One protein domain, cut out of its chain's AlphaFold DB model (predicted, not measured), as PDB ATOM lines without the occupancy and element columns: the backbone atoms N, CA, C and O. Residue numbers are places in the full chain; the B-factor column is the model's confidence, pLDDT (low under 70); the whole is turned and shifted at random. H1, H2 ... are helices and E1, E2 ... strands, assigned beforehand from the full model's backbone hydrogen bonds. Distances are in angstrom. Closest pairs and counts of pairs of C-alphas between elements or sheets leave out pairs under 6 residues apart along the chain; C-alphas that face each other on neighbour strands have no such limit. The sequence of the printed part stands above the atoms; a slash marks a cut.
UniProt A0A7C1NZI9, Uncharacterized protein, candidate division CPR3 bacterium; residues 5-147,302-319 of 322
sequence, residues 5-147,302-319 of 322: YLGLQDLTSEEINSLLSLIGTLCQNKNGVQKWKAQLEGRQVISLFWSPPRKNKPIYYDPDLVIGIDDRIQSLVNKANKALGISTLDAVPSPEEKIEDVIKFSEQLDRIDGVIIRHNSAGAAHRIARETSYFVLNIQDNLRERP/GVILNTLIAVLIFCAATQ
ATOM      1  N   TYR A   5      17.984 -34.915 -34.243       95.94
ATOM      2  CA  TYR A   5      19.209 -35.328 -33.573       95.94
ATOM      3  C   TYR A   5      20.294 -34.284 -33.837       95.94
ATOM      4  O   TYR A   5      21.053 -34.383 -34.800       95.94
ATOM      5  N   LEU A   6      20.317 -33.235 -33.013       95.44
ATOM      6  CA  LEU A   6      21.202 -32.080 -33.202       95.44
ATOM      7  C   LEU A   6      22.487 -32.158 -32.376       95.44
ATOM      8  O   LEU A   6      23.499 -31.581 -32.768       95.44
ATOM      9  N   GLY A   7      22.450 -32.858 -31.246       95.06
ATOM     10  CA  GLY A   7      23.509 -32.797 -30.253       95.06
ATOM     11  C   GLY A   7      23.177 -33.589 -28.994       95.06
ATOM     12  O   GLY A   7      22.008 -33.722 -28.633       95.06
ATOM     13  N   LEU A   8      24.193 -34.109 -28.305       96.19
ATOM     14  CA  LEU A   8      24.022 -34.756 -27.001       96.19
ATOM     15  C   LEU A   8      23.751 -33.724 -25.897       96.19
ATOM     16  O   LEU A   8      23.155 -34.067 -24.873       96.19
ATOM     17  N   GLN A   9      24.121 -32.457 -26.113       94.38
ATOM     18  CA  GLN A   9      23.781 -31.368 -25.202       94.38
ATOM     19  C   GLN A   9      22.266 -31.179 -25.060       94.38
ATOM     20  O   GLN A   9      21.798 -30.853 -23.969       94.38
ATOM     21  N   ASP A  10      21.497 -31.430 -26.120       90.69
ATOM     22  CA  ASP A  10      20.060 -31.139 -26.165       90.69
ATOM     23  C   ASP A  10      19.192 -32.352 -25.763       90.69
ATOM     24  O   ASP A  10      18.063 -32.176 -25.316       90.69
ATOM     25  N   LEU A  11      19.721 -33.584 -25.821       94.44
ATOM     26  CA  LEU A  11      18.956 -34.814 -25.537       94.44
ATOM     27  C   LEU A  11      18.844 -35.157 -24.055       94.44
ATOM     28  O   LEU A  11      19.840 -35.148 -23.345       94.44
ATOM     29  N   THR A  12      17.671 -35.545 -23.573       94.88
ATOM     30  CA  THR A  12      17.493 -35.992 -22.178       94.88
ATOM     31  C   THR A  12      18.261 -37.284 -21.862       94.88
ATOM     32  O   THR A  12      18.641 -38.043 -22.758       94.88
ATOM     33  N   SER A  13      18.492 -37.566 -20.574       95.50
ATOM     34  CA  SER A  13      19.088 -38.838 -20.140       95.50
ATOM     35  C   SER A  13      18.264 -40.045 -20.593       95.50
ATOM     36  O   SER A  13      18.825 -41.084 -20.943       95.50
ATOM     37  N   GLU A  14      16.940 -39.913 -20.614       95.06
ATOM     38  CA  GLU A  14      15.993 -40.923 -21.070       95.06
ATOM     39  C   GLU A  14      16.157 -41.170 -22.570       95.06
ATOM     40  O   GLU A  14      16.356 -42.313 -22.973       95.06
ATOM     41  N   GLU A  15      16.172 -40.112 -23.391       95.38
ATOM     42  CA  GLU A  15      16.375 -40.222 -24.843       95.38
ATOM     43  C   GLU A  15      17.732 -40.852 -25.182       95.38
ATOM     44  O   GLU A  15      17.801 -41.743 -26.034       95.38
ATOM     45  N   ILE A  16      18.802 -40.456 -24.478       96.62
ATOM     46  CA  ILE A  16      20.126 -41.069 -24.643       96.62
ATOM     47  C   ILE A  16      20.055 -42.562 -24.305       96.62
ATOM     48  O   ILE A  16      20.503 -43.388 -25.097       96.62
ATOM     49  N   ASN A  17      19.465 -42.949 -23.170       96.31
ATOM     50  CA  ASN A  17      19.356 -44.363 -22.803       96.31
ATOM     51  C   ASN A  17      18.473 -45.168 -23.773       96.31
ATOM     52  O   ASN A  17      18.816 -46.310 -24.085       96.31
ATOM     53  N   SER A  18      17.390 -44.591 -24.299       95.62
ATOM     54  CA  SER A  18      16.560 -45.225 -25.331       95.62
ATOM     55  C   SER A  18      17.350 -45.481 -26.617       95.62
ATOM     56  O   SER A  18      17.303 -46.591 -27.151       95.62
ATOM     57  N   LEU A  19      18.129 -44.498 -27.082       96.38
ATOM     58  CA  LEU A  19      19.018 -44.660 -28.234       96.38
ATOM     59  C   LEU A  19      20.075 -45.738 -27.981       96.38
ATOM     60  O   LEU A  19      20.249 -46.629 -28.808       96.38
ATOM     61  N   LEU A  20      20.739 -45.710 -26.825       97.06
ATOM     62  CA  LEU A  20      21.731 -46.720 -26.442       97.06
ATOM     63  C   LEU A  20      21.142 -48.135 -26.410       97.06
ATOM     64  O   LEU A  20      21.792 -49.084 -26.851       97.06
ATOM     65  N   SER A  21      19.907 -48.285 -25.922       95.75
ATOM     66  CA  SER A  21      19.194 -49.564 -25.938       95.75
ATOM     67  C   SER A  21      18.936 -50.041 -27.368       95.75
ATOM     68  O   SER A  21      19.188 -51.207 -27.677       95.75
ATOM     69  N   LEU A  22      18.482 -49.147 -28.254       95.00
ATOM     70  CA  LEU A  22      18.252 -49.463 -29.665       95.00
ATOM     71  C   LEU A  22      19.554 -49.866 -30.373       95.00
ATOM     72  O   LEU A  22      19.572 -50.870 -31.086       95.00
ATOM     73  N   ILE A  23      20.655 -49.151 -30.122       96.06
ATOM     74  CA  ILE A  23      21.993 -49.508 -30.622       96.06
ATOM     75  C   ILE A  23      22.371 -50.916 -30.149       96.06
ATOM     76  O   ILE A  23      22.826 -51.731 -30.951       96.06
ATOM     77  N   GLY A  24      22.121 -51.236 -28.876       95.12
ATOM     78  CA  GLY A  24      22.348 -52.568 -28.316       95.12
ATOM     79  C   GLY A  24      21.585 -53.668 -29.044       95.12
ATOM     80  O   GLY A  24      22.175 -54.679 -29.427       95.12
ATOM     81  N   THR A  25      20.295 -53.450 -29.306       93.94
ATOM     82  CA  THR A  25      19.467 -54.389 -30.075       93.94
ATOM     83  C   THR A  25      20.002 -54.587 -31.493       93.94
ATOM     84  O   THR A  25      20.098 -55.725 -31.949       93.94
ATOM     85  N   LEU A  26      20.386 -53.512 -32.184       93.19
ATOM     86  CA  LEU A  26      20.919 -53.573 -33.551       93.19
ATOM     87  C   LEU A  26      22.292 -54.261 -33.616       93.19
ATOM     88  O   LEU A  26      22.568 -55.008 -34.552       93.19
ATOM     89  N   CYS A  27      23.137 -54.065 -32.601       91.56
ATOM     90  CA  CYS A  27      24.420 -54.755 -32.478       91.56
ATOM     91  C   CYS A  27      24.262 -56.269 -32.262       91.56
ATOM     92  O   CYS A  27      25.094 -57.038 -32.740       91.56
ATOM     93  N   GLN A  28      23.213 -56.705 -31.556       89.25
ATOM     94  CA  GLN A  28      22.981 -58.116 -31.226       89.25
ATOM     95  C   GLN A  28      22.138 -58.857 -32.275       89.25
ATOM     96  O   GLN A  28      22.343 -60.049 -32.496       89.25
ATOM     97  N   ASN A  29      21.206 -58.170 -32.941       87.56
ATOM     98  CA  ASN A  29      20.271 -58.772 -33.887       87.56
ATOM     99  C   ASN A  29      20.406 -58.160 -35.287       87.56
ATOM    100  O   ASN A  29      19.827 -57.116 -35.589       87.56
ATOM    101  N   LYS A  30      21.084 -58.882 -36.187       70.38
ATOM    102  CA  LYS A  30      21.258 -58.472 -37.591       70.38
ATOM    103  C   LYS A  30      19.937 -58.337 -38.360       70.38
ATOM    104  O   LYS A  30      19.862 -57.535 -39.287       70.38
ATOM    105  N   ASN A  31      18.889 -59.058 -37.958       76.62
ATOM    106  CA  ASN A  31      17.560 -58.955 -38.569       76.62
ATOM    107  C   ASN A  31      16.740 -57.788 -37.998       76.62
ATOM    108  O   ASN A  31      15.701 -57.443 -38.554       76.62
ATOM    109  N   GLY A  32      17.208 -57.138 -36.922       77.50
ATOM    110  CA  GLY A  32      16.525 -56.004 -36.294       77.50
ATOM    111  C   GLY A  32      16.297 -54.834 -37.254       77.50
ATOM    112  O   GLY A  32      15.289 -54.144 -37.146       77.50
ATOM    113  N   VAL A  33      17.177 -54.668 -38.245       85.62
ATOM    114  CA  VAL A  33      17.053 -53.643 -39.291       85.62
ATOM    115  C   VAL A  33      15.881 -53.923 -40.240       85.62
ATOM    116  O   VAL A  33      15.215 -52.986 -40.662       85.62
ATOM    117  N   GLN A  34      15.576 -55.192 -40.546       84.69
ATOM    118  CA  GLN A  34      14.535 -55.549 -41.525       84.69
ATOM    119  C   GLN A  34      13.144 -55.068 -41.098       84.69
ATOM    120  O   GLN A  34      12.375 -54.589 -41.930       84.69
ATOM    121  N   LYS A  35      12.847 -55.133 -39.794       86.25
ATOM    122  CA  LYS A  35      11.592 -54.621 -39.226       86.25
ATOM    123  C   LYS A  35      11.419 -53.124 -39.499       86.25
ATOM    124  O   LYS A  35      10.335 -52.691 -39.871       86.25
ATOM    125  N   TRP A  36      12.484 -52.350 -39.304       88.06
ATOM    126  CA  TRP A  36      12.469 -50.902 -39.506       88.06
ATOM    127  C   TRP A  36      12.510 -50.523 -40.978       88.06
ATOM    128  O   TRP A  36      11.865 -49.553 -41.362       88.06
ATOM    129  N   LYS A  37      13.192 -51.315 -41.812       88.75
ATOM    130  CA  LYS A  37      13.191 -51.124 -43.259       88.75
ATOM    131  C   LYS A  37      11.762 -51.072 -43.803       88.75
ATOM    132  O   LYS A  37      11.422 -50.105 -44.459       88.75
ATOM    133  N   ALA A  38      10.899 -52.023 -43.445       85.31
ATOM    134  CA  ALA A  38       9.505 -52.023 -43.904       85.31
ATOM    135  C   ALA A  38       8.704 -50.757 -43.517       85.31
ATOM    136  O   ALA A  38       7.711 -50.447 -44.163       85.31
ATOM    137  N   GLN A  39       9.112 -50.034 -42.467       86.44
ATOM    138  CA  GLN A  39       8.449 -48.803 -42.011       86.44
ATOM    139  C   GLN A  39       9.044 -47.523 -42.613       86.44
ATOM    140  O   GLN A  39       8.387 -46.484 -42.620       86.44
ATOM    141  N   LEU A  40      10.305 -47.576 -43.042       88.44
ATOM    142  CA  LEU A  40      11.072 -46.420 -43.514       88.44
ATOM    143  C   LEU A  40      11.365 -46.473 -45.018       88.44
ATOM    144  O   LEU A  40      11.852 -45.493 -45.577       88.44
ATOM    145  N   GLU A  41      11.060 -47.592 -45.671       88.75
ATOM    146  CA  GLU A  41      11.205 -47.768 -47.109       88.75
ATOM    147  C   GLU A  41      10.353 -46.747 -47.871       88.75
ATOM    148  O   GLU A  41       9.184 -46.521 -47.559       88.75
ATOM    149  N   GLY A  42      10.968 -46.100 -48.861       85.38
ATOM    150  CA  GLY A  42      10.329 -45.050 -49.655       85.38
ATOM    151  C   GLY A  42      10.456 -43.640 -49.075       85.38
ATOM    152  O   GLY A  42      10.143 -42.689 -49.788       85.38
ATOM    153  N   ARG A  43      10.969 -43.481 -47.846       89.75
ATOM    154  CA  ARG A  43      11.354 -42.161 -47.326       89.75
ATOM    155  C   ARG A  43      12.551 -41.600 -48.079       89.75
ATOM    156  O   ARG A  43      13.426 -42.355 -48.517       89.75
ATOM    157  N   GLN A  44      12.625 -40.278 -48.171       91.50
ATOM    158  CA  GLN A  44      13.707 -39.580 -48.853       91.50
ATOM    159  C   GLN A  44      14.392 -38.576 -47.930       91.50
ATOM    160  O   GLN A  44      13.756 -37.796 -47.227       91.50
ATOM    161  N   VAL A  45      15.723 -38.583 -47.944       92.81
ATOM    162  CA  VAL A  45      16.546 -37.640 -47.183       92.81
ATOM    163  C   VAL A  45      17.534 -36.937 -48.093       92.81
ATOM    164  O   VAL A  45      18.014 -37.519 -49.068       92.81
ATOM    165  N   ILE A  46      17.883 -35.705 -47.742       91.44
ATOM    166  CA  ILE A  46      18.974 -34.976 -48.386       91.44
ATOM    167  C   ILE A  46      20.230 -35.133 -47.536       91.44
ATOM    168  O   ILE A  46      20.219 -34.900 -46.327       91.44
ATOM    169  N   SER A  47      21.316 -35.537 -48.181       90.94
ATOM    170  CA  SER A  47      22.646 -35.643 -47.591       90.94
ATOM    171  C   SER A  47      23.444 -34.407 -47.988       90.94
ATOM    172  O   SER A  47      23.704 -34.200 -49.171       90.94
ATOM    173  N   LEU A  48      23.789 -33.569 -47.006       89.31
ATOM    174  CA  LEU A  48      24.472 -32.294 -47.202       89.31
ATOM    175  C   LEU A  48      25.811 -32.276 -46.465       89.31
ATOM    176  O   LEU A  48      25.880 -32.061 -45.253       89.31
ATOM    177  N   PHE A  49      26.891 -32.493 -47.210       86.06
ATOM    178  CA  PHE A  49      28.249 -32.518 -46.675       86.06
ATOM    179  C   PHE A  49      29.070 -31.399 -47.306       86.06
ATOM    180  O   PHE A  49      29.598 -31.550 -48.407       86.06
ATOM    181  N   TRP A  50      29.197 -30.273 -46.599       81.81
ATOM    182  CA  TRP A  50      30.050 -29.183 -47.062       81.81
ATOM    183  C   TRP A  50      31.513 -29.589 -46.987       81.81
ATOM    184  O   TRP A  50      32.009 -30.027 -45.943       81.81
ATOM    185  N   SER A  51      32.220 -29.370 -48.092       66.25
ATOM    186  CA  SER A  51      33.676 -29.419 -48.080       66.25
ATOM    187  C   SER A  51      34.228 -28.271 -47.233       66.25
ATOM    188  O   SER A  51      33.648 -27.179 -47.195       66.25
ATOM    189  N   PRO A  52      35.350 -28.479 -46.542       59.84
ATOM    190  CA  PRO A  52      35.997 -27.395 -45.832       59.84
ATOM    191  C   PRO A  52      36.518 -26.318 -46.802       59.84
ATOM    192  O   PRO A  52      36.958 -26.640 -47.912       59.84
ATOM    193  N   PRO A  53      36.478 -25.030 -46.419       51.59
ATOM    194  CA  PRO A  53      36.959 -23.942 -47.266       51.59
ATOM    195  C   PRO A  53      38.485 -24.013 -47.452       51.59
ATOM    196  O   PRO A  53      39.215 -24.300 -46.510       51.59
ATOM    197  N   ARG A  54      38.987 -23.711 -48.660       50.12
ATOM    198  CA  ARG A  54      40.399 -23.943 -49.041       50.12
ATOM    199  C   ARG A  54      41.405 -22.827 -48.672       50.12
ATOM    200  O   ARG A  54      42.590 -23.027 -48.925       50.12
ATOM    201  N   LYS A  55      41.007 -21.655 -48.135       45.06
ATOM    202  CA  LYS A  55      41.936 -20.525 -47.838       45.06
ATOM    203  C   LYS A  55      41.539 -19.649 -46.625       45.06
ATOM    204  O   LYS A  55      40.367 -19.314 -46.475       45.06
ATOM    205  N   ASN A  56      42.555 -19.239 -45.839       45.94
ATOM    206  CA  ASN A  56      42.612 -18.182 -44.800       45.94
ATOM    207  C   ASN A  56      41.407 -18.041 -43.847       45.94
ATOM    208  O   ASN A  56      40.567 -17.172 -44.081       45.94
ATOM    209  N   LYS A  57      41.347 -18.794 -42.728       50.19
ATOM    210  CA  LYS A  57      40.297 -18.610 -41.697       50.19
ATOM    211  C   LYS A  57      40.744 -18.857 -40.224       50.19
ATOM    212  O   LYS A  57      41.770 -19.495 -39.973       50.19
ATOM    213  N   PRO A  58      40.023 -18.275 -39.234       43.59
ATOM    214  CA  PRO A  58      40.300 -18.379 -37.784       43.59
ATOM    215  C   PRO A  58      40.162 -19.807 -37.211       43.59
ATOM    216  O   PRO A  58      39.591 -20.668 -37.865       43.59
ATOM    217  N   ILE A  59      40.653 -20.038 -35.977       44.66
ATOM    218  CA  ILE A  59      40.744 -21.342 -35.256       44.66
ATOM    219  C   ILE A  59      39.488 -22.220 -35.407       44.66
ATOM    220  O   ILE A  59      39.588 -23.430 -35.568       44.66
ATOM    221  N   TYR A  60      38.303 -21.609 -35.389       47.34
ATOM    222  CA  TYR A  60      37.022 -22.312 -35.461       47.34
ATOM    223  C   TYR A  60      36.629 -22.763 -36.874       47.34
ATOM    224  O   TYR A  60      35.569 -23.333 -37.029       47.34
ATOM    225  N   TYR A  61      37.388 -22.476 -37.927       47.31
ATOM    226  CA  TYR A  61      37.007 -22.802 -39.312       47.31
ATOM    227  C   TYR A  61      37.957 -23.786 -39.984       47.31
ATOM    228  O   TYR A  61      37.861 -23.989 -41.196       47.31
ATOM    229  N   ASP A  62      38.862 -24.384 -39.215       47.22
ATOM    230  CA  ASP A  62      39.882 -25.238 -39.786       47.22
ATOM    231  C   ASP A  62      39.372 -26.679 -39.996       47.22
ATOM    232  O   ASP A  62      39.066 -27.354 -39.002       47.22
ATOM    233  N   PRO A  63      39.271 -27.181 -41.247       44.94
ATOM    234  CA  PRO A  63      39.085 -28.610 -41.526       44.94
ATOM    235  C   PRO A  63      39.938 -29.550 -40.684       44.94
ATOM    236  O   PRO A  63      39.485 -30.646 -40.356       44.94
ATOM    237  N   ASP A  64      41.158 -29.116 -40.368       43.47
ATOM    238  CA  ASP A  64      42.183 -29.903 -39.701       43.47
ATOM    239  C   ASP A  64      42.139 -29.739 -38.168       43.47
ATOM    240  O   ASP A  64      42.963 -30.295 -37.447       43.47
ATOM    241  N   LEU A  65      41.175 -28.982 -37.629       43.72
ATOM    242  CA  LEU A  65      40.864 -28.907 -36.191       43.72
ATOM    243  C   LEU A  65      39.495 -29.529 -35.872       43.72
ATOM    244  O   LEU A  65      39.259 -30.057 -34.783       43.72
ATOM    245  N   VAL A  66      38.597 -29.511 -36.855       48.62
ATOM    246  CA  VAL A  66      37.339 -30.253 -36.887       48.62
ATOM    247  C   VAL A  66      37.695 -31.730 -37.035       48.62
ATOM    248  O   VAL A  66      37.755 -32.238 -38.150       48.62
ATOM    249  N   ILE A  67      37.954 -32.398 -35.898       45.59
ATOM    250  CA  ILE A  67      38.340 -33.817 -35.823       45.59
ATOM    251  C   ILE A  67      37.605 -34.591 -36.906       45.59
ATOM    252  O   ILE A  67      36.371 -34.636 -36.930       45.59
ATOM    253  N   GLY A  68      38.409 -35.097 -37.841       46.72
ATOM    254  CA  GLY A  68      37.976 -35.645 -39.107       46.72
ATOM    255  C   GLY A  68      36.829 -36.621 -38.928       46.72
ATOM    256  O   GLY A  68      37.003 -37.754 -38.491       46.72
ATOM    257  N   ILE A  69      35.649 -36.200 -39.357       48.66
ATOM    258  CA  ILE A  69      34.850 -37.110 -40.152       48.66
ATOM    259  C   ILE A  69      35.737 -37.479 -41.343       48.66
ATOM    260  O   ILE A  69      35.962 -36.669 -42.246       48.66
ATOM    261  N   ASP A  70      36.292 -38.684 -41.277       55.53
ATOM    262  CA  ASP A  70      36.824 -39.390 -42.434       55.53
ATOM    263  C   ASP A  70      35.752 -39.327 -43.536       55.53
ATOM    264  O   ASP A  70      34.558 -39.438 -43.233       55.53
ATOM    265  N   ASP A  71      36.141 -39.226 -44.809       56.06
ATOM    266  CA  ASP A  71      35.225 -39.359 -45.962       56.06
ATOM    267  C   ASP A  71      34.343 -40.627 -45.844       56.06
ATOM    268  O   ASP A  71      33.276 -40.774 -46.442       56.06
ATOM    269  N   ARG A  72      34.762 -41.561 -44.985       69.56
ATOM    270  CA  ARG A  72      34.019 -42.742 -44.560       69.56
ATOM    271  C   ARG A  72      32.723 -42.489 -43.787       69.56
ATOM    272  O   ARG A  72      31.879 -43.377 -43.887       69.56
ATOM    273  N   ILE A  73      32.495 -41.392 -43.043       80.62
ATOM    274  CA  ILE A  73      31.177 -41.241 -42.377       80.62
ATOM    275  C   ILE A  73      30.079 -41.092 -43.421       80.62
ATOM    276  O   ILE A  73      29.017 -41.662 -43.232       80.62
ATOM    277  N   GLN A  74      30.341 -40.389 -44.529       84.56
ATOM    278  CA  GLN A  74      29.363 -40.244 -45.602       84.56
ATOM    279  C   GLN A  74      29.078 -41.620 -46.210       84.56
ATOM    280  O   GLN A  74      27.927 -42.003 -46.386       84.56
ATOM    281  N   SER A  75      30.115 -42.448 -46.389       86.69
ATOM    282  CA  SER A  75      29.938 -43.856 -46.769       86.69
ATOM    283  C   SER A  75      29.112 -44.658 -45.749       86.69
ATOM    284  O   SER A  75      28.297 -45.491 -46.145       86.69
ATOM    285  N   LEU A  76      29.294 -44.434 -44.443       89.75
ATOM    286  CA  LEU A  76      28.511 -45.094 -43.394       89.75
ATOM    287  C   LEU A  76      27.062 -44.595 -43.350       89.75
ATOM    288  O   LEU A  76      26.165 -45.414 -43.181       89.75
ATOM    289  N   VAL A  77      26.824 -43.300 -43.565       91.44
ATOM    290  CA  VAL A  77      25.491 -42.704 -43.725       91.44
ATOM    291  C   VAL A  77      24.782 -43.343 -44.913       91.44
ATOM    292  O   VAL A  77      23.688 -43.874 -44.754       91.44
ATOM    293  N   ASN A  78      25.447 -43.427 -46.066       91.25
ATOM    294  CA  ASN A  78      24.880 -44.048 -47.263       91.25
ATOM    295  C   ASN A  78      24.569 -45.537 -47.032       91.25
ATOM    296  O   ASN A  78      23.538 -46.040 -47.478       91.25
ATOM    297  N   LYS A  79      25.419 -46.253 -46.280       92.56
ATOM    298  CA  LYS A  79      25.139 -47.636 -45.856       92.56
ATOM    299  C   LYS A  79      23.940 -47.727 -44.911       92.56
ATOM    300  O   LYS A  79      23.142 -48.644 -45.079       92.56
ATOM    301  N   ALA A  80      23.806 -46.812 -43.952       93.38
ATOM    302  CA  ALA A  80      22.684 -46.774 -43.016       93.38
ATOM    303  C   ALA A  80      21.358 -46.493 -43.741       93.38
ATOM    304  O   ALA A  80      20.406 -47.255 -43.575       93.38
ATOM    305  N   ASN A  81      21.328 -45.484 -44.618       93.56
ATOM    306  CA  ASN A  81      20.164 -45.156 -45.445       93.56
ATOM    307  C   ASN A  81      19.750 -46.356 -46.307       93.56
ATOM    308  O   ASN A  81      18.601 -46.793 -46.262       93.56
ATOM    309  N   LYS A  82      20.715 -46.975 -47.006       93.31
ATOM    310  CA  LYS A  82      20.473 -48.178 -47.816       93.31
ATOM    311  C   LYS A  82      19.924 -49.342 -46.987       93.31
ATOM    312  O   LYS A  82      19.043 -50.059 -47.455       93.31
ATOM    313  N   ALA A  83      20.437 -49.546 -45.774       92.25
ATOM    314  CA  ALA A  83      19.977 -50.613 -44.888       92.25
ATOM    315  C   ALA A  83      18.506 -50.429 -44.469       92.25
ATOM    316  O   ALA A  83      17.794 -51.419 -44.305       92.25
ATOM    317  N   LEU A  84      18.047 -49.180 -44.363       92.12
ATOM    318  CA  LEU A  84      16.674 -48.812 -44.011       92.12
ATOM    319  C   LEU A  84      15.743 -48.608 -45.217       92.12
ATOM    320  O   LEU A  84      14.563 -48.350 -45.013       92.12
ATOM    321  N   GLY A  85      16.230 -48.737 -46.457       91.25
ATOM    322  CA  GLY A  85      15.421 -48.462 -47.654       91.25
ATOM    323  C   GLY A  85      15.119 -46.973 -47.870       91.25
ATOM    324  O   GLY A  85      14.168 -46.643 -48.574       91.25
ATOM    325  N   ILE A  86      15.918 -46.090 -47.266       92.44
ATOM    326  CA  ILE A  86      15.795 -44.638 -47.397       92.44
ATOM    327  C   ILE A  86      16.537 -44.189 -48.659       92.44
ATOM    328  O   ILE A  86      17.737 -44.443 -48.819       92.44
ATOM    329  N   SER A  87      15.834 -43.479 -49.535       91.12
ATOM    330  CA  SER A  87      16.406 -42.838 -50.716       91.12
ATOM    331  C   SER A  87      17.219 -41.615 -50.302       91.12
ATOM    332  O   SER A  87      16.754 -40.779 -49.532       91.12
ATOM    333  N   THR A  88      18.449 -41.503 -50.800       90.19
ATOM    334  CA  THR A  88      19.336 -40.372 -50.491       90.19
ATOM    335  C   THR A  88      19.486 -39.492 -51.719       90.19
ATOM    336  O   THR A  88      19.883 -39.978 -52.776       90.19
ATOM    337  N   LEU A  89      19.188 -38.204 -51.571       87.69
ATOM    338  CA  LEU A  89      19.597 -37.184 -52.521       87.69
ATOM    339  C   LEU A  89      20.916 -36.585 -52.034       87.69
ATOM    340  O   LEU A  89      20.945 -35.830 -51.061       87.69
ATOM    341  N   ASP A  90      22.011 -36.958 -52.690       78.12
ATOM    342  CA  ASP A  90      23.318 -36.373 -52.415       78.12
ATOM    343  C   ASP A  90      23.399 -34.999 -53.086       78.12
ATOM    344  O   ASP A  90      23.557 -34.891 -54.302       78.12
ATOM    345  N   ALA A  91      23.294 -33.945 -52.282       76.81
ATOM    346  CA  ALA A  91      23.666 -32.605 -52.699       76.81
ATOM    347  C   ALA A  91      25.075 -32.343 -52.162       76.81
ATOM    348  O   ALA A  91      25.340 -32.464 -50.965       76.81
ATOM    349  N   VAL A  92      26.005 -32.043 -53.070       74.88
ATOM    350  CA  VAL A  92      27.393 -31.701 -52.733       74.88
ATOM    351  C   VAL A  92      27.514 -30.184 -52.812       74.88
ATOM    352  O   VAL A  92      27.868 -29.666 -53.873       74.88
ATOM    353  N   PRO A  93      27.168 -29.461 -51.732       77.25
ATOM    354  CA  PRO A  93      27.191 -28.017 -51.764       77.25
ATOM    355  C   PRO A  93      28.622 -27.502 -51.887       77.25
ATOM    356  O   PRO A  93      29.572 -28.077 -51.332       77.25
ATOM    357  N   SER A  94      28.780 -26.391 -52.603       75.06
ATOM    358  CA  SER A  94      30.075 -25.711 -52.649       75.06
ATOM    359  C   SER A  94      30.417 -25.114 -51.272       75.06
ATOM    360  O   SER A  94      29.513 -24.791 -50.497       75.06
ATOM    361  N   PRO A  95      31.705 -24.951 -50.911       71.25
ATOM    362  CA  PRO A  95      32.092 -24.368 -49.621       71.25
ATOM    363  C   PRO A  95      31.504 -22.973 -49.354       71.25
ATOM    364  O   PRO A  95      31.371 -22.574 -48.197       71.25
ATOM    365  N   GLU A  96      31.199 -22.227 -50.417       74.19
ATOM    366  CA  GLU A  96      30.621 -20.884 -50.391       74.19
ATOM    367  C   GLU A  96      29.086 -20.879 -50.441       74.19
ATOM    368  O   GLU A  96      28.472 -19.829 -50.240       74.19
ATOM    369  N   GLU A  97      28.465 -22.029 -50.707       80.12
ATOM    370  CA  GLU A  97      27.019 -22.148 -50.839       80.12
ATOM    371  C   GLU A  97      26.325 -21.907 -49.505       80.12
ATOM    372  O   GLU A  97      26.674 -22.491 -48.472       80.12
ATOM    373  N   LYS A  98      25.329 -21.024 -49.538       84.31
ATOM    374  CA  LYS A  98      24.582 -20.629 -48.354       84.31
ATOM    375  C   LYS A  98      23.564 -21.701 -47.993       84.31
ATOM    376  O   LYS A  98      22.895 -22.256 -48.860       84.31
ATOM    377  N   ILE A  99      23.395 -21.931 -46.692       83.69
ATOM    378  CA  ILE A  99      22.388 -22.862 -46.166       83.69
ATOM    379  C   ILE A  99      20.990 -22.486 -46.680       83.69
ATOM    380  O   ILE A  99      20.211 -23.362 -47.024       83.69
ATOM    381  N   GLU A 100      20.691 -21.191 -46.773       85.00
ATOM    382  CA  GLU A 100      19.413 -20.656 -47.243       85.00
ATOM    383  C   GLU A 100      19.079 -21.083 -48.672       85.00
ATOM    384  O   GLU A 100      17.921 -21.363 -48.973       85.00
ATOM    385  N   ASP A 101      20.079 -21.123 -49.551       84.31
ATOM    386  CA  ASP A 101      19.876 -21.482 -50.952       84.31
ATOM    387  C   ASP A 101      19.607 -22.987 -51.074       84.31
ATOM    388  O   ASP A 101      18.695 -23.400 -51.792       84.31
ATOM    389  N   VAL A 102      20.304 -23.797 -50.271       81.00
ATOM    390  CA  VAL A 102      20.064 -25.243 -50.174       81.00
ATOM    391  C   VAL A 102      18.691 -25.551 -49.571       81.00
ATOM    392  O   VAL A 102      18.004 -26.444 -50.064       81.00
ATOM    393  N   ILE A 103      18.261 -24.807 -48.544       82.38
ATOM    394  CA  ILE A 103      16.915 -24.944 -47.967       82.38
ATOM    395  C   ILE A 103      15.857 -24.645 -49.033       82.38
ATOM    396  O   ILE A 103      14.993 -25.484 -49.282       82.38
ATOM    397  N   LYS A 104      15.954 -23.503 -49.723       84.56
ATOM    398  CA  LYS A 104      15.000 -23.137 -50.782       84.56
ATOM    399  C   LYS A 104      14.952 -24.170 -51.900       84.56
ATOM    400  O   LYS A 104      13.877 -24.474 -52.404       84.56
ATOM    401  N   PHE A 105      16.105 -24.709 -52.292       83.06
ATOM    402  CA  PHE A 105      16.164 -25.788 -53.270       83.06
ATOM    403  C   PHE A 105      15.461 -27.047 -52.751       83.06
ATOM    404  O   PHE A 105      14.672 -27.645 -53.474       83.06
ATOM    405  N   SER A 106      15.685 -27.425 -51.488       81.00
ATOM    406  CA  SER A 106      15.038 -28.600 -50.898       81.00
ATOM    407  C   SER A 106      13.517 -28.481 -50.795       81.00
ATOM    408  O   SER A 106      12.827 -29.475 -51.001       81.00
ATOM    409  N   GLU A 107      12.986 -27.277 -50.564       81.75
ATOM    410  CA  GLU A 107      11.540 -27.016 -50.510       81.75
ATOM    411  C   GLU A 107      10.849 -27.188 -51.870       81.75
ATOM    412  O   GLU A 107       9.646 -27.430 -51.922       81.75
ATOM    413  N   GLN A 108      11.597 -27.083 -52.971       83.19
ATOM    414  CA  GLN A 108      11.089 -27.326 -54.326       83.19
ATOM    415  C   GLN A 108      11.039 -28.817 -54.682       83.19
ATOM    416  O   GLN A 108      10.510 -29.180 -55.733       83.19
ATOM    417  N   LEU A 109      11.618 -29.679 -53.845       80.44
ATOM    418  CA  LEU A 109      11.629 -31.116 -54.055       80.44
ATOM    419  C   LEU A 109      10.435 -31.754 -53.349       80.44
ATOM    420  O   LEU A 109      10.264 -31.633 -52.135       80.44
ATOM    421  N   ASP A 110       9.645 -32.504 -54.109       73.44
ATOM    422  CA  ASP A 110       8.564 -33.295 -53.545       73.44
ATOM    423  C   ASP A 110       9.118 -34.404 -52.632       73.44
ATOM    424  O   ASP A 110      10.041 -35.134 -52.996       73.44
ATOM    425  N   ARG A 111       8.477 -34.580 -51.466       81.12
ATOM    426  CA  ARG A 111       8.608 -35.755 -50.574       81.12
ATOM    427  C   ARG A 111       9.960 -35.924 -49.860       81.12
ATOM    428  O   ARG A 111      10.383 -37.050 -49.624       81.12
ATOM    429  N   ILE A 112      10.611 -34.834 -49.450       88.75
ATOM    430  CA  ILE A 112      11.772 -34.895 -48.544       88.75
ATOM    431  C   ILE A 112      11.316 -34.991 -47.079       88.75
ATOM    432  O   ILE A 112      10.633 -34.106 -46.569       88.75
ATOM    433  N   ASP A 113      11.744 -36.037 -46.373       90.75
ATOM    434  CA  ASP A 113      11.418 -36.272 -44.959       90.75
ATOM    435  C   ASP A 113      12.447 -35.660 -43.993       90.75
ATOM    436  O   ASP A 113      12.128 -35.333 -42.839       90.75
ATOM    437  N   GLY A 114      13.705 -35.551 -44.430       92.50
ATOM    438  CA  GLY A 114      14.828 -35.270 -43.541       92.50
ATOM    439  C   GLY A 114      16.089 -34.748 -44.213       92.50
ATOM    440  O   GLY A 114      16.334 -34.963 -45.397       92.50
ATOM    441  N   VAL A 115      16.931 -34.112 -43.403       93.38
ATOM    442  CA  VAL A 115      18.251 -33.610 -43.781       93.38
ATOM    443  C   VAL A 115      19.311 -34.245 -42.886       93.38
ATOM    444  O   VAL A 115      19.214 -34.212 -41.659       93.38
ATOM    445  N   ILE A 116      20.351 -34.796 -43.502       94.12
ATOM    446  CA  ILE A 116      21.565 -35.268 -42.837       94.12
ATOM    447  C   ILE A 116      22.673 -34.276 -43.171       94.12
ATOM    448  O   ILE A 116      23.000 -34.105 -44.342       94.12
ATOM    449  N   ILE A 117      23.242 -33.615 -42.162       91.19
ATOM    450  CA  ILE A 117      24.140 -32.476 -42.383       91.19
ATOM    451  C   ILE A 117      25.507 -32.629 -41.718       91.19
ATOM    452  O   ILE A 117      25.620 -32.987 -40.545       91.19
ATOM    453  N   ARG A 118      26.546 -32.252 -42.468       89.00
ATOM    454  CA  ARG A 118      27.849 -31.821 -41.958       89.00
ATOM    455  C   ARG A 118      28.141 -30.407 -42.461       89.00
ATOM    456  O   ARG A 118      28.197 -30.195 -43.670       89.00
ATOM    457  N   HIS A 119      28.387 -29.461 -41.558       87.00
ATOM    458  CA  HIS A 119      28.632 -28.063 -41.919       87.00
ATOM    459  C   HIS A 119      29.787 -27.437 -41.128       87.00
ATOM    460  O   HIS A 119      30.043 -27.779 -39.976       87.00
ATOM    461  N   ASN A 120      30.467 -26.460 -41.732       80.12
ATOM    462  CA  ASN A 120      31.635 -25.794 -41.137       80.12
ATOM    463  C   ASN A 120      31.280 -24.663 -40.163       80.12
ATOM    464  O   ASN A 120      32.158 -24.067 -39.555       80.12
ATOM    465  N   SER A 121      30.002 -24.329 -40.014       84.44
ATOM    466  CA  SER A 121      29.532 -23.280 -39.097       84.44
ATOM    467  C   SER A 121      28.754 -23.899 -37.947       84.44
ATOM    468  O   SER A 121      27.852 -24.703 -38.182       84.44
ATOM    469  N   ALA A 122      29.104 -23.510 -36.723       86.75
ATOM    470  CA  ALA A 122      28.417 -23.944 -35.514       86.75
ATOM    471  C   ALA A 122      26.944 -23.506 -35.540       86.75
ATOM    472  O   ALA A 122      26.647 -22.354 -35.852       86.75
ATOM    473  N   GLY A 123      26.024 -24.411 -35.200       89.06
ATOM    474  CA  GLY A 123      24.586 -24.141 -35.169       89.06
ATOM    475  C   GLY A 123      23.890 -24.226 -36.528       89.06
ATOM    476  O   GLY A 123      22.702 -23.922 -36.616       89.06
ATOM    477  N   ALA A 124      24.584 -24.651 -37.587       90.69
ATOM    478  CA  ALA A 124      23.977 -24.857 -38.901       90.69
ATOM    479  C   ALA A 124      22.842 -25.891 -38.861       90.69
ATOM    480  O   ALA A 124      21.771 -25.649 -39.413       90.69
ATOM    481  N   ALA A 125      23.038 -27.003 -38.144       93.19
ATOM    482  CA  ALA A 125      22.001 -28.017 -37.974       93.19
ATOM    483  C   ALA A 125      20.778 -27.456 -37.225       93.19
ATOM    484  O   ALA A 125      19.643 -27.653 -37.655       93.19
ATOM    485  N   HIS A 126      21.000 -26.686 -36.151       93.94
ATOM    486  CA  HIS A 126      19.934 -26.002 -35.405       93.94
ATOM    487  C   HIS A 126      19.185 -24.981 -36.256       93.94
ATOM    488  O   HIS A 126      17.983 -24.794 -36.083       93.94
ATOM    489  N   ARG A 127      19.880 -24.302 -37.169       93.00
ATOM    490  CA  ARG A 127      19.253 -23.365 -38.095       93.00
ATOM    491  C   ARG A 127      18.287 -24.081 -39.037       93.00
ATOM    492  O   ARG A 127      17.115 -23.724 -39.047       93.00
ATOM    493  N   ILE A 128      18.741 -25.132 -39.723       92.06
ATOM    494  CA  ILE A 128      17.885 -25.931 -40.619       92.06
ATOM    495  C   ILE A 128      16.691 -26.509 -39.858       92.06
ATOM    496  O   ILE A 128      15.569 -26.473 -40.353       92.06
ATOM    497  N   ALA A 129      16.906 -26.988 -38.630       93.00
ATOM    498  CA  ALA A 129      15.834 -27.548 -37.811       93.00
ATOM    499  C   ALA A 129      14.754 -26.522 -37.424       93.00
ATOM    500  O   ALA A 129      13.611 -26.905 -37.206       93.00
ATOM    501  N   ARG A 130      15.103 -25.230 -37.329       92.06
ATOM    502  CA  ARG A 130      14.148 -24.147 -37.037       92.06
ATOM    503  C   ARG A 130      13.450 -23.606 -38.280       92.06
ATOM    504  O   ARG A 130      12.336 -23.112 -38.165       92.06
ATOM    505  N   GLU A 131      14.126 -23.639 -39.423       91.06
ATOM    506  CA  GLU A 131      13.660 -23.007 -40.662       91.06
ATOM    507  C   GLU A 131      12.915 -23.979 -41.586       91.06
ATOM    508  O   GLU A 131      12.258 -23.528 -42.513       91.06
ATOM    509  N   THR A 132      12.979 -25.292 -41.337       88.94
ATOM    510  CA  THR A 132      12.375 -26.304 -42.215       88.94
ATOM    511  C   THR A 132      11.444 -27.249 -41.472       88.94
ATOM    512  O   THR A 132      11.574 -27.493 -40.271       88.94
ATOM    513  N   SER A 133      10.532 -27.862 -42.219       87.94
ATOM    514  CA  SER A 133       9.698 -28.948 -41.727       87.94
ATOM    515  C   SER A 133      10.376 -30.310 -41.854       87.94
ATOM    516  O   SER A 133       9.646 -31.291 -41.857       87.94
ATOM    517  N   TYR A 134      11.700 -30.425 -41.979       90.62
ATOM    518  CA  TYR A 134      12.408 -31.711 -42.078       90.62
ATOM    519  C   TYR A 134      12.861 -32.209 -40.704       90.62
ATOM    520  O   TYR A 134      13.113 -31.411 -39.802       90.62
ATOM    521  N   PHE A 135      13.036 -33.524 -40.515       93.19
ATOM    522  CA  PHE A 135      13.912 -33.949 -39.415       93.19
ATOM    523  C   PHE A 135      15.359 -33.565 -39.749       93.19
ATOM    524  O   PHE A 135      15.736 -33.523 -40.917       93.19
ATOM    525  N   VAL A 136      16.190 -33.316 -38.736       94.38
ATOM    526  CA  VAL A 136      17.607 -32.977 -38.953       94.38
ATOM    527  C   VAL A 136      18.483 -33.930 -38.159       94.38
ATOM    528  O   VAL A 136      18.304 -34.078 -36.952       94.38
ATOM    529  N   LEU A 137      19.427 -34.566 -38.848       95.44
ATOM    530  CA  LEU A 137      20.481 -35.385 -38.269       95.44
ATOM    531  C   LEU A 137      21.811 -34.642 -38.431       95.44
ATOM    532  O   LEU A 137      22.356 -34.541 -39.531       95.44
ATOM    533  N   ASN A 138      22.337 -34.131 -37.321       94.56
ATOM    534  CA  ASN A 138      23.648 -33.504 -37.270       94.56
ATOM    535  C   ASN A 138      24.744 -34.573 -37.214       94.56
ATOM    536  O   ASN A 138      24.909 -35.264 -36.205       94.56
ATOM    537  N   ILE A 139      25.505 -34.704 -38.295       92.69
ATOM    538  CA  ILE A 139      26.722 -35.510 -38.298       92.69
ATOM    539  C   ILE A 139      27.840 -34.716 -37.622       92.69
ATOM    540  O   ILE A 139      28.532 -35.265 -36.763       92.69
ATOM    541  N   GLN A 140      27.984 -33.434 -37.985       89.94
ATOM    542  CA  GLN A 140      28.836 -32.463 -37.298       89.94
ATOM    543  C   GLN A 140      28.585 -31.028 -37.779       89.94
ATOM    544  O   GLN A 140      28.591 -30.765 -38.983       89.94
ATOM    545  N   ASP A 141      28.499 -30.078 -36.852       87.50
ATOM    546  CA  ASP A 141      28.424 -28.648 -37.146       87.50
ATOM    547  C   ASP A 141      29.562 -27.881 -36.454       87.50
ATOM    548  O   ASP A 141      29.449 -27.344 -35.349       87.50
ATOM    549  N   ASN A 142      30.705 -27.821 -37.146       84.00
ATOM    550  CA  ASN A 142      31.942 -27.215 -36.653       84.00
ATOM    551  C   ASN A 142      32.378 -27.835 -35.303       84.00
ATOM    552  O   ASN A 142      32.351 -29.053 -35.126       84.00
ATOM    553  N   LEU A 143      32.803 -27.001 -34.356       82.31
ATOM    554  CA  LEU A 143      33.197 -27.332 -33.004       82.31
ATOM    555  C   LEU A 143      31.988 -27.501 -32.091       82.31
ATOM    556  O   LEU A 143      32.188 -27.878 -30.944       82.31
ATOM    557  N   ARG A 144      30.752 -27.244 -32.544       88.12
ATOM    558  CA  ARG A 144      29.589 -27.348 -31.662       88.12
ATOM    559  C   ARG A 144      29.402 -28.785 -31.204       88.12
ATOM    560  O   ARG A 144      29.586 -29.025 -30.021       88.12
ATOM    561  N   GLU A 145      29.097 -29.726 -32.093       90.88
ATOM    562  CA  GLU A 145      28.931 -31.131 -31.710       90.88
ATOM    563  C   GLU A 145      29.270 -32.103 -32.848       90.88
ATOM    564  O   GLU A 145      29.118 -31.792 -34.028       90.88
ATOM    565  N   ARG A 146      29.718 -33.311 -32.477       91.38
ATOM    566  CA  ARG A 146      29.842 -34.487 -33.359       91.38
ATOM    567  C   ARG A 146      29.116 -35.673 -32.706       91.38
ATOM    568  O   ARG A 146      29.754 -36.597 -32.183       91.38
ATOM    569  N   PRO A 147      27.774 -35.632 -32.663       94.38
ATOM    570  CA  PRO A 147      27.009 -36.389 -31.679       94.38
ATOM    571  C   PRO A 147      26.878 -37.881 -32.005       94.38
ATOM    572  O   PRO A 147      26.764 -38.688 -31.089       94.38
ATOM    573  N   GLY A 302      31.331 -50.855 -36.865       88.94
ATOM    574  CA  GLY A 302      30.042 -51.541 -36.770       88.94
ATOM    575  C   GLY A 302      29.085 -50.835 -35.809       88.94
ATOM    576  O   GLY A 302      27.924 -50.618 -36.150       88.94
ATOM    577  N   VAL A 303      29.587 -50.398 -34.649       91.88
ATOM    578  CA  VAL A 303      28.798 -49.615 -33.685       91.88
ATOM    579  C   VAL A 303      28.377 -48.267 -34.270       91.88
ATOM    580  O   VAL A 303      27.214 -47.898 -34.127       91.88
ATOM    581  N   ILE A 304      29.263 -47.549 -34.966       92.00
ATOM    582  CA  ILE A 304      28.923 -46.262 -35.600       92.00
ATOM    583  C   ILE A 304      27.822 -46.445 -36.647       92.00
ATOM    584  O   ILE A 304      26.865 -45.671 -36.675       92.00
ATOM    585  N   LEU A 305      27.904 -47.493 -37.475       92.69
ATOM    586  CA  LEU A 305      26.852 -47.813 -38.443       92.69
ATOM    587  C   LEU A 305      25.506 -48.074 -37.750       92.69
ATOM    588  O   LEU A 305      24.490 -47.511 -38.149       92.69
ATOM    589  N   ASN A 306      25.496 -48.885 -36.690       94.94
ATOM    590  CA  ASN A 306      24.279 -49.160 -35.926       94.94
ATOM    591  C   ASN A 306      23.754 -47.921 -35.190       94.94
ATOM    592  O   ASN A 306      22.546 -47.769 -35.037       94.94
ATOM    593  N   THR A 307      24.641 -47.010 -34.792       96.12
ATOM    594  CA  THR A 307      24.279 -45.721 -34.192       96.12
ATOM    595  C   THR A 307      23.600 -44.813 -35.207       96.12
ATOM    596  O   THR A 307      22.553 -44.253 -34.904       96.12
ATOM    597  N   LEU A 308      24.117 -44.731 -36.436       95.44
ATOM    598  CA  LEU A 308      23.452 -44.014 -37.528       95.44
ATOM    599  C   LEU A 308      22.058 -44.582 -37.810       95.44
ATOM    600  O   LEU A 308      21.098 -43.822 -37.899       95.44
ATOM    601  N   ILE A 309      21.930 -45.910 -37.892       95.31
ATOM    602  CA  ILE A 309      20.636 -46.581 -38.086       95.31
ATOM    603  C   ILE A 309      19.677 -46.250 -36.932       95.31
ATOM    604  O   ILE A 309      18.535 -45.871 -37.180       95.31
ATOM    605  N   ALA A 310      20.135 -46.343 -35.679       95.38
ATOM    606  CA  ALA A 310      19.327 -46.031 -34.502       95.38
ATOM    607  C   ALA A 310      18.842 -44.574 -34.496       95.38
ATOM    608  O   ALA A 310      17.677 -44.315 -34.207       95.38
ATOM    609  N   VAL A 311      19.718 -43.631 -34.846       94.94
ATOM    610  CA  VAL A 311      19.384 -42.204 -34.910       94.94
ATOM    611  C   VAL A 311      18.410 -41.908 -36.052       94.94
ATOM    612  O   VAL A 311      17.471 -41.143 -35.857       94.94
ATOM    613  N   LEU A 312      18.567 -42.536 -37.221       94.25
ATOM    614  CA  LEU A 312      17.611 -42.395 -38.324       94.25
ATOM    615  C   LEU A 312      16.226 -42.922 -37.937       94.25
ATOM    616  O   LEU A 312      15.228 -42.252 -38.191       94.25
ATOM    617  N   ILE A 313      16.164 -44.078 -37.268       92.75
ATOM    618  CA  ILE A 313      14.916 -44.622 -36.717       92.75
ATOM    619  C   ILE A 313      14.304 -43.645 -35.710       92.75
ATOM    620  O   ILE A 313      13.115 -43.348 -35.797       92.75
ATOM    621  N   PHE A 314      15.109 -43.117 -34.785       91.44
ATOM    622  CA  PHE A 314      14.667 -42.139 -33.791       91.44
ATOM    623  C   PHE A 314      14.064 -40.888 -34.446       91.44
ATOM    624  O   PHE A 314      12.946 -40.504 -34.113       91.44
ATOM    625  N   CYS A 315      14.750 -40.300 -35.429       90.44
ATOM    626  CA  CYS A 315      14.260 -39.125 -36.145       90.44
ATOM    627  C   CYS A 315      12.984 -39.425 -36.947       90.44
ATOM    628  O   CYS A 315      12.052 -38.624 -36.954       90.44
ATOM    629  N   ALA A 316      12.906 -40.583 -37.606       81.56
ATOM    630  CA  ALA A 316      11.785 -40.919 -38.480       81.56
ATOM    631  C   ALA A 316      10.522 -41.369 -37.723       81.56
ATOM    632  O   ALA A 316       9.411 -41.074 -38.165       81.56
ATOM    633  N   ALA A 317      10.669 -42.025 -36.566       74.25
ATOM    634  CA  ALA A 317       9.550 -42.495 -35.740       74.25
ATOM    635  C   ALA A 317       8.722 -41.357 -35.113       74.25
ATOM    636  O   ALA A 317       7.596 -41.577 -34.676       74.25
ATOM    637  N   THR A 318       9.265 -40.138 -35.071       65.69
ATOM    638  CA  THR A 318       8.564 -38.946 -34.561       65.69
ATOM    639  C   THR A 318       7.712 -38.242 -35.616       65.69
ATOM    640  O   THR A 318       6.999 -37.293 -35.292       65.69
ATOM    641  N   GLN A 319       7.767 -38.693 -36.870       62.94
ATOM    642  CA  GLN A 319       6.946 -38.157 -37.948       62.94
ATOM    643  C   GLN A 319       5.701 -39.022 -38.130       62.94
ATOM    644  O   GLN A 319       5.806 -40.201 -38.473       62.94
TER     645      GLN A 319
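AT A GLANCE: This is residues 5 to 147 and 302 to 319 of the 322 residues of an uncharacterized protein of candidate division CPR3 bacterium (UniProt A0A7C1NZI9). A parallel four-stranded sheet is the middle of three layers, with H3 and H6 covering one face and H4 and H5 the other. H1 packs on H6 and H2 on H3, beyond that first face, while residues 50 to 71 form a long loop with no named element. The printed part has 161 residues, six named helices and four named strands, in the order H1 H2 E1 H3 E2 H4 E3 H5 E4 H6; the sheet's order is E2 E1 E3 E4, and the class is mixed. It is compact, with a radius of gyration of the C-alphas of 15.5 A and spans of 48 by 33 by 27 A.

IN THESE COORDINATES: H1 is residues 13 to 28, 22.6 A long, from C-alpha 13 at (19.088, -38.838, -20.140). H2 is residues 32 to 40 and E1 residues 44 to 49, 16.3 A. H3 is residues 72 to 84, 18.4 A, E2 residues 87 to 91, and H4 residues 99 to 107. E3 is residues 114 to 119, 15.7 A, H5 residues 124 to 131, and E4 residues 135 to 141, 15.6 A. H6 is residues 302 to 317, 22.4 A, ending with C-alpha 317 at (9.550, -42.495, -35.740).

HOW THE PARTS SIT: The sheet is twisted, its C-alphas up to 4.2 A off the best plane. Within hydrogen-bond range are N 89 and O 45 across the parallel neighbours E2 and E1, 2.8 A, N 48 and O 116 across the parallel neighbours E1 and E3, 2.8 A, and N 117 and O 137 across the parallel neighbours E3 and E4, 2.9 A. E1, H3, E2 and E3, H5, E4 are strand-helix-strand units, two parallel neighbours with a helix between; E2, H4, E3 is a split one, with E1 between its strands. Their crossovers are right-handed. H3 and H6 touch at Ala 80 and Ile 309, the closest C-alphas, 5.3 A, with residues 304 to 309 of H6 alone. H1 touches H6 at a steep tilt of 56 degrees, opposite ways, closest at the C-alphas of Ile 23 and Thr 307, 5.7 A. H2 touches H3 about perpendicular, at 76 degrees, closest at the C-alphas of Lys 37 and Leu 84, 4.2 A. Every O i to N i+4 pair is within hydrogen-bond range in H1, H3, H4, H5 and H6; in H2, 3 of 5 are.

THE WHOLE: The C-alphas farthest apart, of Asn 31 and Asn 56, are 48.3 A apart. Residues 148 to 301 are not printed; C-alphas 147 and 302 are 16.3 A apart across the cut. The link from E1 to H3 is long. Confidence is under 70 at residues 51 to 72 and 318 to 319.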